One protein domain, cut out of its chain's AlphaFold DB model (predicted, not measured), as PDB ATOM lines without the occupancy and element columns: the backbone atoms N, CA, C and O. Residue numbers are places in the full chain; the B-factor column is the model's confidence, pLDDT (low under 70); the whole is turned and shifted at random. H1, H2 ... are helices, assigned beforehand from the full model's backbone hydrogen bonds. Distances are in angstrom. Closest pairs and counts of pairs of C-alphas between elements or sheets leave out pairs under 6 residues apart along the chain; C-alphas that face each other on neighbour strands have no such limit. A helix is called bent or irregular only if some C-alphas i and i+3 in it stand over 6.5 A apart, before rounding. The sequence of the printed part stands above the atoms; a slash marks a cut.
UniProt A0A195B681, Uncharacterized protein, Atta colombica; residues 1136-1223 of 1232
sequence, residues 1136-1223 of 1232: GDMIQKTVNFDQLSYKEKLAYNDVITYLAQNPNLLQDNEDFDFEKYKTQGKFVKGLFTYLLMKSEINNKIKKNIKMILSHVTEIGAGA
ATOM      1  N   GLY A1136      -7.118  42.818 -28.219       84.25
ATOM      2  CA  GLY A1136      -6.181  43.950 -28.137       84.25
ATOM      3  C   GLY A1136      -6.882  45.288 -27.876       84.25
ATOM      4  O   GLY A1136      -6.486  46.030 -26.978       84.25
ATOM      5  N   ASP A1137      -7.982  45.542 -28.589       85.00
ATOM      6  CA  ASP A1137      -8.845  46.713 -28.408       85.00
ATOM      7  C   ASP A1137      -9.466  46.749 -27.004       85.00
ATOM      8  O   ASP A1137      -9.555  47.813 -26.391       85.00
ATOM      9  N   MET A1138      -9.873  45.594 -26.467       90.31
ATOM     10  CA  MET A1138     -10.411  45.493 -25.106       90.31
ATOM     11  C   MET A1138      -9.341  45.781 -24.049       90.31
ATOM     12  O   MET A1138      -9.603  46.532 -23.110       90.31
ATOM     13  N   ILE A1139      -8.119  45.259 -24.201       91.81
ATOM     14  CA  ILE A1139      -7.009  45.575 -23.286       91.81
ATOM     15  C   ILE A1139      -6.687  47.080 -23.341       91.81
ATOM     16  O   ILE A1139      -6.564  47.710 -22.293       91.81
ATOM     17  N   GLN A1140      -6.643  47.681 -24.534       90.31
ATOM     18  CA  GLN A1140      -6.373  49.114 -24.710       90.31
ATOM     19  C   GLN A1140      -7.478  50.026 -24.145       90.31
ATOM     20  O   GLN A1140      -7.184  51.126 -23.678       90.31
ATOM     21  N   LYS A1141      -8.745  49.597 -24.176       89.00
ATOM     22  CA  LYS A1141      -9.879  50.360 -23.617       89.00
ATOM     23  C   LYS A1141     -10.002  50.205 -22.101       89.00
ATOM     24  O   LYS A1141     -10.418  51.141 -21.427       89.00
ATOM     25  N   THR A1142      -9.647  49.040 -21.561       93.19
ATOM     26  CA  THR A1142      -9.776  48.733 -20.124       93.19
ATOM     27  C   THR A1142      -8.576  49.196 -19.302       93.19
ATOM     28  O   THR A1142      -8.756  49.577 -18.144       93.19
ATOM     29  N   VAL A1143      -7.372  49.208 -19.881       93.94
ATOM     30  CA  VAL A1143      -6.145  49.715 -19.254       93.94
ATOM     31  C   VAL A1143      -5.823  51.094 -19.823       93.94
ATOM     32  O   VAL A1143      -5.399  51.216 -20.970       93.94
ATOM     33  N   ASN A1144      -5.967  52.145 -19.012       89.56
ATOM     34  CA  ASN A1144      -5.615  53.498 -19.440       89.56
ATOM     35  C   ASN A1144      -4.089  53.647 -19.561       89.56
ATOM     36  O   ASN A1144      -3.402  53.948 -18.583       89.56
ATOM     37  N   PHE A1145      -3.568  53.442 -20.776       90.44
ATOM     38  CA  PHE A1145      -2.134  53.481 -21.053       90.44
ATOM     39  C   PHE A1145      -1.483  54.777 -20.566       90.44
ATOM     40  O   PHE A1145      -0.410  54.709 -19.978       90.44
ATOM     41  N   ASP A1146      -2.109  55.944 -20.734       90.44
ATOM     42  CA  ASP A1146      -1.489  57.223 -20.367       90.44
ATOM     43  C   ASP A1146      -1.236  57.367 -18.862       90.44
ATOM     44  O   ASP A1146      -0.225  57.962 -18.479       90.44
ATOM     45  N   GLN A1147      -2.075  56.748 -18.025       89.50
ATOM     46  CA  GLN A1147      -1.940  56.741 -16.564       89.50
ATOM     47  C   GLN A1147      -0.835  55.801 -16.048       89.50
ATOM     48  O   GLN A1147      -0.394  55.953 -14.909       89.50
ATOM     49  N   LEU A1148      -0.342  54.871 -16.872       93.12
ATOM     50  CA  LEU A1148       0.751  53.965 -16.505       93.12
ATOM     51  C   LEU A1148       2.094  54.712 -16.375       93.12
ATOM     52  O   LEU A1148       2.447  55.563 -17.205       93.12
ATOM     53  N   SER A1149       2.911  54.341 -15.382       95.25
ATOM     54  CA  SER A1149       4.306  54.800 -15.304       95.25
ATOM     55  C   SER A1149       5.136  54.251 -16.470       95.25
ATOM     56  O   SER A1149       4.778  53.255 -17.095       95.25
ATOM     57  N   TYR A1150       6.302  54.843 -16.751       91.94
ATOM     58  CA  TYR A1150       7.189  54.386 -17.834       91.94
ATOM     59  C   TYR A1150       7.501  52.875 -17.779       91.94
ATOM     60  O   TYR A1150       7.515  52.194 -18.803       91.94
ATOM     61  N   LYS A1151       7.684  52.324 -16.573       93.38
ATOM     62  CA  LYS A1151       7.964  50.897 -16.362       93.38
ATOM     63  C   LYS A1151       6.740  50.012 -16.628       93.38
ATOM     64  O   LYS A1151       6.888  48.900 -17.127       93.38
ATOM     65  N   GLU A1152       5.542  50.502 -16.323       94.00
ATOM     66  CA  GLU A1152       4.278  49.813 -16.607       94.00
ATOM     67  C   GLU A1152       3.890  49.931 -18.089       94.00
ATOM     68  O   GLU A1152       3.384  48.966 -18.648       94.00
ATOM     69  N   LYS A1153       4.224  51.039 -18.766       93.31
ATOM     70  CA  LYS A1153       4.103  51.194 -20.230       93.31
ATOM     71  C   LYS A1153       4.979  50.191 -20.985       93.31
ATOM     72  O   LYS A1153       4.523  49.577 -21.945       93.31
ATOM     73  N   LEU A1154       6.211  49.966 -20.519       91.62
ATOM     74  CA  LEU A1154       7.070  48.895 -21.042       91.62
ATOM     75  C   LEU A1154       6.484  47.500 -20.768       91.62
ATOM     76  O   LEU A1154       6.463  46.669 -21.672       91.62
ATOM     77  N   ALA A1155       5.964  47.255 -19.559       93.75
ATOM     78  CA  ALA A1155       5.311  45.991 -19.217       93.75
ATOM     79  C   ALA A1155       4.063  45.720 -20.082       93.75
ATOM     80  O   ALA A1155       3.882  44.598 -20.549       93.75
ATOM     81  N   TYR A1156       3.241  46.745 -20.328       95.81
ATOM     82  CA  TYR A1156       2.071  46.705 -21.207       95.81
ATOM     83  C   TYR A1156       2.463  46.324 -22.636       95.81
ATOM     84  O   TYR A1156       1.937  45.354 -23.178       95.81
ATOM     85  N   ASN A1157       3.445  47.023 -23.214       92.19
ATOM     86  CA  ASN A1157       3.924  46.736 -24.565       92.19
ATOM     87  C   ASN A1157       4.490  45.309 -24.681       92.19
ATOM     88  O   ASN A1157       4.125  44.594 -25.608       92.19
ATOM     89  N   ASP A1158       5.297  44.863 -23.711       93.12
ATOM     90  CA  ASP A1158       5.789  43.478 -23.631       93.12
ATOM     91  C   ASP A1158       4.641  42.443 -23.653       93.12
ATOM     92  O   ASP A1158       4.757  41.415 -24.319       93.12
ATOM     93  N   VAL A1159       3.542  42.691 -22.927       93.56
ATOM     94  CA  VAL A1159       2.387  41.774 -22.853       93.56
ATOM     95  C   VAL A1159       1.586  41.772 -24.154       93.56
ATOM     96  O   VAL A1159       1.285  40.694 -24.664       93.56
ATOM     97  N   ILE A1160       1.297  42.942 -24.733       92.00
ATOM     98  CA  ILE A1160       0.607  43.044 -26.029       92.00
ATOM     99  C   ILE A1160       1.429  42.374 -27.138       92.00
ATOM    100  O   ILE A1160       0.890  41.576 -27.902       92.00
ATOM    101  N   THR A1161       2.740  42.637 -27.207       90.44
ATOM    102  CA  THR A1161       3.634  41.988 -28.178       90.44
ATOM    103  C   THR A1161       3.679  40.472 -27.982       90.44
ATOM    104  O   THR A1161       3.615  39.741 -28.965       90.44
ATOM    105  N   TYR A1162       3.734  39.983 -26.740       92.38
ATOM    106  CA  TYR A1162       3.750  38.544 -26.476       92.38
ATOM    107  C   TYR A1162       2.441  37.850 -26.877       92.38
ATOM    108  O   TYR A1162       2.496  36.802 -27.516       92.38
ATOM    109  N   LEU A1163       1.278  38.440 -26.580       89.19
ATOM    110  CA  LEU A1163      -0.017  37.891 -27.002       89.19
ATOM    111  C   LEU A1163      -0.169  37.898 -28.532       89.19
ATOM    112  O   LEU A1163      -0.601  36.902 -29.105       89.19
ATOM    113  N   ALA A1164       0.268  38.964 -29.210       84.94
ATOM    114  CA  ALA A1164       0.268  39.030 -30.674       84.94
ATOM    115  C   ALA A1164       1.228  38.017 -31.338       84.94
ATOM    116  O   ALA A1164       1.004  37.609 -32.473       84.94
ATOM    117  N   GLN A1165       2.295  37.606 -30.641       87.62
ATOM    118  CA  GLN A1165       3.249  36.589 -31.107       87.62
ATOM    119  C   GLN A1165       2.825  35.146 -30.791       87.62
ATOM    120  O   GLN A1165       3.374  34.222 -31.382       87.62
ATOM    121  N   ASN A1166       1.876  34.946 -29.870       86.19
ATOM    122  CA  ASN A1166       1.423  33.630 -29.410       86.19
ATOM    123  C   ASN A1166      -0.123  33.573 -29.424       86.19
ATOM    124  O   ASN A1166      -0.737  33.423 -28.364       86.19
ATOM    125  N   PRO A1167      -0.777  33.740 -30.596       78.56
ATOM    126  CA  PRO A1167      -2.237  33.833 -30.692       78.56
ATOM    127  C   PRO A1167      -2.955  32.548 -30.257       78.56
ATOM    128  O   PRO A1167      -4.091  32.621 -29.796       78.56
ATOM    129  N   ASN A1168      -2.278  31.397 -30.302       76.00
ATOM    130  CA  ASN A1168      -2.774  30.126 -29.775       76.00
ATOM    131  C   ASN A1168      -3.135  30.207 -28.277       76.00
ATOM    132  O   ASN A1168      -4.134  29.629 -27.863       76.00
ATOM    133  N   LEU A1169      -2.423  31.028 -27.483       77.69
ATOM    134  CA  LEU A1169      -2.766  31.309 -26.077       77.69
ATOM    135  C   LEU A1169      -4.119  32.024 -25.901       77.69
ATOM    136  O   LEU A1169      -4.571  32.197 -24.770       77.69
ATOM    137  N   LEU A1170      -4.762  32.455 -26.990       72.00
ATOM    138  CA  LEU A1170      -6.098  33.054 -27.023       72.00
ATOM    139  C   LEU A1170      -7.113  32.227 -27.835       72.00
ATOM    140  O   LEU A1170      -8.299  32.526 -27.758       72.00
ATOM    141  N   GLN A1171      -6.673  31.211 -28.585       61.03
ATOM    142  CA  GLN A1171      -7.520  30.417 -29.487       61.03
ATOM    143  C   GLN A1171      -7.933  29.072 -28.869       61.03
ATOM    144  O   GLN A1171      -9.111  28.734 -28.919       61.03
ATOM    145  N   ASP A1172      -7.009  28.368 -28.209       55.50
ATOM    146  CA  ASP A1172      -7.234  27.008 -27.698       55.50
ATOM    147  C   ASP A1172      -7.405  27.032 -26.161       55.50
ATOM    148  O   ASP A1172      -6.461  26.793 -25.405       55.50
ATOM    149  N   ASN A1173      -8.594  27.418 -25.674       61.19
ATOM    150  CA  ASN A1173      -8.846  27.686 -24.246       61.19
ATOM    151  C   ASN A1173     -10.213  27.183 -23.740       61.19
ATOM    152  O   ASN A1173     -11.026  27.969 -23.256       61.19
ATOM    153  N   GLU A1174     -10.443  25.873 -23.795       56.94
ATOM    154  CA  GLU A1174     -11.634  25.220 -23.217       56.94
ATOM    155  C   GLU A1174     -11.775  25.495 -21.701       56.94
ATOM    156  O   GLU A1174     -12.872  25.730 -21.206       56.94
ATOM    157  N   ASP A1175     -10.652  25.601 -20.973       62.69
ATOM    158  CA  ASP A1175     -10.611  25.955 -19.542       62.69
ATOM    159  C   ASP A1175     -11.128  27.381 -19.211       62.69
ATOM    160  O   ASP A1175     -11.252  27.736 -18.031       62.69
ATOM    161  N   PHE A1176     -11.330  28.258 -20.205       74.50
ATOM    162  CA  PHE A1176     -11.659  29.667 -19.974       74.50
ATOM    163  C   PHE A1176     -13.151  29.949 -20.164       74.50
ATOM    164  O   PHE A1176     -13.616  30.216 -21.263       74.50
ATOM    165  N   ASP A1177     -13.890  29.981 -19.056       73.25
ATOM    166  CA  ASP A1177     -15.296  30.402 -18.982       73.25
ATOM    167  C   ASP A1177     -15.489  31.854 -19.481       73.25
ATOM    168  O   ASP A1177     -15.388  32.819 -18.719       73.25
ATOM    169  N   PHE A1178     -15.744  32.012 -20.784       72.44
ATOM    170  CA  PHE A1178     -16.015  33.300 -21.432       72.44
ATOM    171  C   PHE A1178     -17.318  33.937 -20.925       72.44
ATOM    172  O   PHE A1178     -17.406  35.161 -20.786       72.44
ATOM    173  N   GLU A1179     -18.335  33.123 -20.635       69.81
ATOM    174  CA  GLU A1179     -19.701  33.578 -20.374       69.81
ATOM    175  C   GLU A1179     -19.855  34.308 -19.041       69.81
ATOM    176  O   GLU A1179     -20.664  35.236 -18.927       69.81
ATOM    177  N   LYS A1180     -19.074  33.928 -18.032       80.44
ATOM    178  CA  LYS A1180     -18.991  34.575 -16.715       80.44
ATOM    179  C   LYS A1180     -18.649  36.061 -16.780       80.44
ATOM    180  O   LYS A1180     -19.078  36.842 -15.923       80.44
ATOM    181  N   TYR A1181     -17.897  36.490 -17.791       86.19
ATOM    182  CA  TYR A1181     -17.356  37.844 -17.871       86.19
ATOM    183  C   TYR A1181     -18.262  38.798 -18.656       86.19
ATOM    184  O   TYR A1181     -17.926  39.242 -19.745       86.19
ATOM    185  N   LYS A1182     -19.402  39.192 -18.076       86.12
ATOM    186  CA  LYS A1182     -20.416  40.030 -18.759       86.12
ATOM    187  C   LYS A1182     -19.950  41.435 -19.225       86.12
ATOM    188  O   LYS A1182     -20.707  42.108 -19.918       86.12
ATOM    189  N   THR A1183     -18.742  41.902 -18.881       91.56
ATOM    190  CA  THR A1183     -18.176  43.190 -19.349       91.56
ATOM    191  C   THR A1183     -16.699  43.079 -19.734       91.56
ATOM    192  O   THR A1183     -15.967  42.257 -19.180       91.56
ATOM    193  N   GLN A1184     -16.235  43.946 -20.639       91.50
ATOM    194  CA  GLN A1184     -14.871  43.919 -21.195       91.50
ATOM    195  C   GLN A1184     -13.779  44.045 -20.123       91.50
ATOM    196  O   GLN A1184     -12.766  43.353 -20.187       91.50
ATOM    197  N   GLY A1185     -13.993  44.871 -19.093       93.81
ATOM    198  CA  GLY A1185     -13.063  45.011 -17.966       93.81
ATOM    199  C   GLY A1185     -12.939  43.740 -17.131       93.81
ATOM    200  O   GLY A1185     -11.834  43.313 -16.797       93.81
ATOM    201  N   LYS A1186     -14.072  43.081 -16.860       93.25
ATOM    202  CA  LYS A1186     -14.102  41.782 -16.176       93.25
ATOM    203  C   LYS A1186     -13.450  40.695 -17.023       93.25
ATOM    204  O   LYS A1186     -12.682  39.906 -16.481       93.25
ATOM    205  N   PHE A1187     -13.694  40.700 -18.332       92.12
ATOM    206  CA  PHE A1187     -13.094  39.774 -19.290       92.12
ATOM    207  C   PHE A1187     -11.568  39.911 -19.336       92.12
ATOM    208  O   PHE A1187     -10.872  38.930 -19.090       92.12
ATOM    209  N   VAL A1188     -11.026  41.118 -19.540       93.25
ATOM    210  CA  VAL A1188      -9.567  41.346 -19.573       93.25
ATOM    211  C   VAL A1188      -8.909  40.979 -18.240       93.25
ATOM    212  O   VAL A1188      -7.850  40.352 -18.221       93.25
ATOM    213  N   LYS A1189      -9.548  41.306 -17.110       94.38
ATOM    214  CA  LYS A1189      -9.054  40.959 -15.769       94.38
ATOM    215  C   LYS A1189      -9.084  39.447 -15.510       94.38
ATOM    216  O   LYS A1189      -8.135  38.909 -14.935       94.38
ATOM    217  N   GLY A1190     -10.133  38.760 -15.963       92.31
ATOM    218  CA  GLY A1190     -10.249  37.302 -15.947       92.31
ATOM    219  C   GLY A1190      -9.170  36.639 -16.798       92.31
ATOM    220  O   GLY A1190      -8.408  35.821 -16.287       92.31
ATOM    221  N   LEU A1191      -9.034  37.071 -18.053       91.62
ATOM    222  CA  LEU A1191      -8.034  36.599 -19.009       91.62
ATOM    223  C   LEU A1191      -6.615  36.760 -18.453       91.62
ATOM    224  O   LEU A1191      -5.859  35.796 -18.396       91.62
ATOM    225  N   PHE A1192      -6.255  37.943 -17.953       94.50
ATOM    226  CA  PHE A1192      -4.954  38.163 -17.314       94.50
ATOM    227  C   PHE A1192      -4.743  37.282 -16.072       94.50
ATOM    228  O   PHE A1192      -3.633  36.802 -15.859       94.50
ATOM    229  N   THR A1193      -5.780  37.023 -15.272       93.69
ATOM    230  CA  THR A1193      -5.684  36.123 -14.107       93.69
ATOM    231  C   THR A1193      -5.445  34.672 -14.538       93.69
ATOM    232  O   THR A1193      -4.569  34.005 -13.991       93.69
ATOM    233  N   TYR A1194      -6.146  34.208 -15.569       91.38
ATOM    234  CA  TYR A1194      -6.004  32.881 -16.169       91.38
ATOM    235  C   TYR A1194      -4.627  32.666 -16.827       91.38
ATOM    236  O   TYR A1194      -3.948  31.672 -16.562       91.38
ATOM    237  N   LEU A1195      -4.137  33.651 -17.588       91.25
ATOM    238  CA  LEU A1195      -2.795  33.646 -18.186       91.25
ATOM    239  C   LEU A1195      -1.676  33.583 -17.117       91.25
ATOM    240  O   LEU A1195      -0.602  33.027 -17.355       91.25
ATOM    241  N   LEU A1196      -1.903  34.087 -15.897       93.12
ATOM    242  CA  LEU A1196      -0.955  33.896 -14.789       93.12
ATOM    243  C   LEU A1196      -0.879  32.441 -14.296       93.12
ATOM    244  O   LEU A1196       0.138  32.071 -13.699       93.12
ATOM    245  N   MET A1197      -1.897  31.617 -14.558       89.25
ATOM    246  CA  MET A1197      -1.953  30.209 -14.155       89.25
ATOM    247  C   MET A1197      -1.295  29.290 -15.197       89.25
ATOM    248  O   MET A1197      -0.451  28.482 -14.810       89.25
ATOM    249  N   LYS A1198      -1.563  29.478 -16.502       86.88
ATOM    250  CA  LYS A1198      -0.998  28.664 -17.608       86.88
ATOM    251  C   LYS A1198       0.530  28.536 -17.557       86.88
ATOM    252  O   LYS A1198       1.236  29.510 -17.287       86.88
ATOM    253  N   SER A1199       1.054  27.334 -17.775       85.69
ATOM    254  CA  SER A1199       2.473  26.998 -17.587       85.69
ATOM    255  C   SER A1199       3.378  27.507 -18.712       85.69
ATOM    256  O   SER A1199       4.538  27.818 -18.437       85.69
ATOM    257  N   GLU A1200       2.868  27.660 -19.941       86.88
ATOM    258  CA  GLU A1200       3.659  28.113 -21.097       86.88
ATOM    259  C   GLU A1200       4.139  29.569 -20.968       86.88
ATOM    260  O   GLU A1200       5.133  29.972 -21.580       86.88
ATOM    261  N   ILE A1201       3.445  30.381 -20.162       91.25
ATOM    262  CA  ILE A1201       3.706  31.818 -20.078       91.25
ATOM    263  C   ILE A1201       4.922  32.092 -19.198       91.25
ATOM    264  O   ILE A1201       4.921  31.886 -17.983       91.25
ATOM    265  N   ASN A1202       5.974  32.610 -19.829       91.12
ATOM    266  CA  ASN A1202       7.255  32.833 -19.173       91.12
ATOM    267  C   ASN A1202       7.174  33.838 -18.001       91.12
ATOM    268  O   ASN A1202       6.359  34.764 -17.968       91.12
ATOM    269  N   ASN A1203       8.099  33.694 -17.049       93.81
ATOM    270  CA  ASN A1203       8.112  34.476 -15.808       93.81
ATOM    271  C   ASN A1203       8.274  35.998 -16.006       93.81
ATOM    272  O   ASN A1203       7.832  36.759 -15.142       93.81
ATOM    273  N   LYS A1204       8.859  36.470 -17.122       95.50
ATOM    274  CA  LYS A1204       8.914  37.910 -17.445       95.50
ATOM    275  C   LYS A1204       7.505  38.425 -17.744       95.50
ATOM    276  O   LYS A1204       7.067  39.395 -17.132       95.50
ATOM    277  N   ILE A1205       6.775  37.734 -18.617       96.62
ATOM    278  CA  ILE A1205       5.401  38.094 -18.980       96.62
ATOM    279  C   ILE A1205       4.458  37.957 -17.782       96.62
ATOM    280  O   ILE A1205       3.718  38.896 -17.510       96.62
ATOM    281  N   LYS A1206       4.551  36.890 -16.974       96.06
ATOM    282  CA  LYS A1206       3.755  36.790 -15.731       96.06
ATOM    283  C   LYS A1206       4.025  37.942 -14.753       96.06
ATOM    284  O   LYS A1206       3.103  38.432 -14.103       96.06
ATOM    285  N   LYS A1207       5.268  38.425 -14.656       96.19
ATOM    286  CA  LYS A1207       5.611  39.605 -13.844       96.19
ATOM    287  C   LYS A1207       5.024  40.897 -14.424       96.19
ATOM    288  O   LYS A1207       4.522  41.717 -13.661       96.19
ATOM    289  N   ASN A1208       5.043  41.050 -15.746       96.50
ATOM    290  CA  ASN A1208       4.467  42.203 -16.433       96.50
ATOM    291  C   ASN A1208       2.933  42.232 -16.327       96.50
ATOM    292  O   ASN A1208       2.384  43.262 -15.954       96.50
ATOM    293  N   ILE A1209       2.245  41.100 -16.535       96.44
ATOM    294  CA  ILE A1209       0.791  40.975 -16.335       96.44
ATOM    295  C   ILE A1209       0.413  41.393 -14.905       96.44
ATOM    296  O   ILE A1209      -0.478  42.220 -14.731       96.44
ATOM    297  N   LYS A1210       1.142  40.923 -13.878       96.12
ATOM    298  CA  LYS A1210       0.921  41.343 -12.479       96.12
ATOM    299  C   LYS A1210       1.100  42.849 -12.235       96.12
ATOM    300  O   LYS A1210       0.482  43.362 -11.312       96.12
ATOM    301  N   MET A1211       1.911  43.549 -13.033       94.50
ATOM    302  CA  MET A1211       2.049  45.013 -12.956       94.50
ATOM    303  C   MET A1211       0.910  45.771 -13.657       94.50
ATOM    304  O   MET A1211       0.655  46.916 -13.310       94.50
ATOM    305  N   ILE A1212       0.232  45.161 -14.633       95.00
ATOM    306  CA  ILE A1212      -0.858  45.797 -15.392       95.00
ATOM    307  C   ILE A1212      -2.226  45.486 -14.765       95.00
ATOM    308  O   ILE A1212      -3.134  46.308 -14.829       95.00
ATOM    309  N   LEU A1213      -2.380  44.317 -14.133       95.06
ATOM    310  CA  LEU A1213      -3.654  43.782 -13.631       95.06
ATOM    311  C   LEU A1213      -4.409  44.729 -12.675       95.06
ATOM    312  O   LEU A1213      -5.637  44.745 -12.683       95.06
ATOM    313  N   SER A1214      -3.698  45.536 -11.882       91.56
ATOM    314  CA  SER A1214      -4.289  46.553 -10.994       91.56
ATOM    315  C   SER A1214      -4.858  47.775 -11.724       91.56
ATOM    316  O   SER A1214      -5.653  48.505 -11.141       91.56
ATOM    317  N   HIS A1215      -4.463  47.994 -12.980       93.94
ATOM    318  CA  HIS A1215      -4.890  49.112 -13.830       93.94
ATOM    319  C   HIS A1215      -5.981  48.717 -14.840       93.94
ATOM    320  O   HIS A1215      -6.424  49.558 -15.620       93.94
ATOM    321  N   VAL A1216      -6.431  47.454 -14.835       95.06
ATOM    322  CA  VAL A1216      -7.594  47.006 -15.619       95.06
ATOM    323  C   VAL A1216      -8.864  47.535 -14.953       95.06
ATOM    324  O   VAL A1216      -9.265  47.075 -13.881       95.06
ATOM    325  N   THR A1217      -9.508  48.512 -15.585       92.88
ATOM    326  CA  THR A1217     -10.765  49.089 -15.099       92.88
ATOM    327  C   THR A1217     -11.949  48.156 -15.374       92.88
ATOM    328  O   THR A1217     -12.073  47.599 -16.459       92.88
ATOM    329  N   GLU A1218     -12.851  48.004 -14.398       93.69
ATOM    330  CA  GLU A1218     -14.157  47.324 -14.554       93.69
ATOM    331  C   GLU A1218     -15.322  48.316 -14.752       93.69
ATOM    332  O   GLU A1218     -16.479  47.916 -14.866       93.69
ATOM    333  N   ILE A1219     -15.020  49.617 -14.781       88.19
ATOM    334  CA  ILE A1219     -15.976  50.730 -14.866       88.19
ATOM    335  C   ILE A1219     -15.668  51.624 -16.073       88.19
ATOM    336  O   ILE A1219     -14.565  51.580 -16.617       88.19
ATOM    337  N   GLY A1220     -16.632  52.443 -16.506       90.69
ATOM    338  CA  GLY A1220     -16.474  53.286 -17.697       90.69
ATOM    339  C   GLY A1220     -16.262  52.429 -18.945       90.69
ATOM    340  O   GLY A1220     -17.091  51.575 -19.246       90.69
ATOM    341  N   ALA A1221     -15.126  52.591 -19.626       82.88
ATOM    342  CA  ALA A1221     -14.746  51.747 -20.763       82.88
ATOM    343  C   ALA A1221     -14.683  50.241 -20.412       82.88
ATOM    344  O   ALA A1221     -14.973  49.402 -21.259       82.88
ATOM    345  N   GLY A1222     -14.396  49.885 -19.153       85.19
ATOM    346  CA  GLY A1222     -14.455  48.499 -18.673       85.19
ATOM    347  C   GLY A1222     -15.848  47.969 -18.316       85.19
ATOM    348  O   GLY A1222     -16.005  46.760 -18.129       85.19
ATOM    349  N   ALA A1223     -16.858  48.841 -18.244       88.62
ATOM    350  CA  ALA A1223     -18.257  48.460 -18.036       88.62
ATOM    351  C   ALA A1223     -19.009  48.178 -19.348       88.62
ATOM    352  O   ALA A1223     -20.144  47.708 -19.296       88.62
TER     353      ALA A1223
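AT A GLANCE: This is residues 1136 to 1223 of the 1232 residues of an uncharacterized protein of Atta colombica (UniProt A0A195B681). What is the main picture? The longest helix, H2, crosses H5, which folds back beside H4 in a helical hairpin. H1 and H6 gather at the end of H4 that holds residues 1184 to 1186, and residues 1172 to 1183 make a long loop between H3 and H4. What is it built of? The printed part has 88 residues with six named helices, H1 to H6 in chain order, and no named strand: all helix. It is compact, with a radius of gyration of the C-alphas of 12.3 A and spans of 34 by 29 by 18 A.

IN THESE COORDINATES: Where are the long helices? H2, residues 1150 to 1165, is 22.5 A long and begins at C-alpha 1150 (7.189, 54.386, -17.834). H5, residues 1203 to 1215, is 19.7 A long and only just irregular, with C-alphas 1211 and 1214 6.8 A apart; H4, residues 1184 to 1195, is 16.1 A long. Where are the short ones? They are H1, residues 1136 to 1142, H3, 1168 to 1171, and H6, 1220 to 1223, which ends at C-alpha 1223 (-18.257, 48.460, -18.036).

HOW THE PARTS SIT: What does H2 touch? It touches H5 at a steep tilt of 63 degrees, opposite ways; their closest C-alphas, Ala 1155 and Asn 1208, are 4.8 A apart. What touches the hub, H4? H5 does, in a hairpin at a shallow tilt of 24 degrees, with the closest C-alphas, Lys 1189 and Leu 1213, 6.5 A apart. Residues 1184 to 1188 alone touch H1, and 1184 to 1186 alone touch H6, with the C-alphas of Gly 1185 closest to Thr 1142 at 5.4 A and to Gly 1222 at 3.8 A. Are the backbones helical? Each O i to N i+4 pair is within hydrogen-bond range in H1, H2 and H4, and 7 of 9 in H5; H3 and H6 are too short for one.

THE WHOLE: How large is it? The two C-alphas farthest apart, Tyr 1150 and Glu 1174, are 35.1 A apart. Are there cuts, long links or weak places? The printed part has no cut, the link H3 to H4 is long, and residues 1171 to 1175 and 1179 have pLDDT under 70.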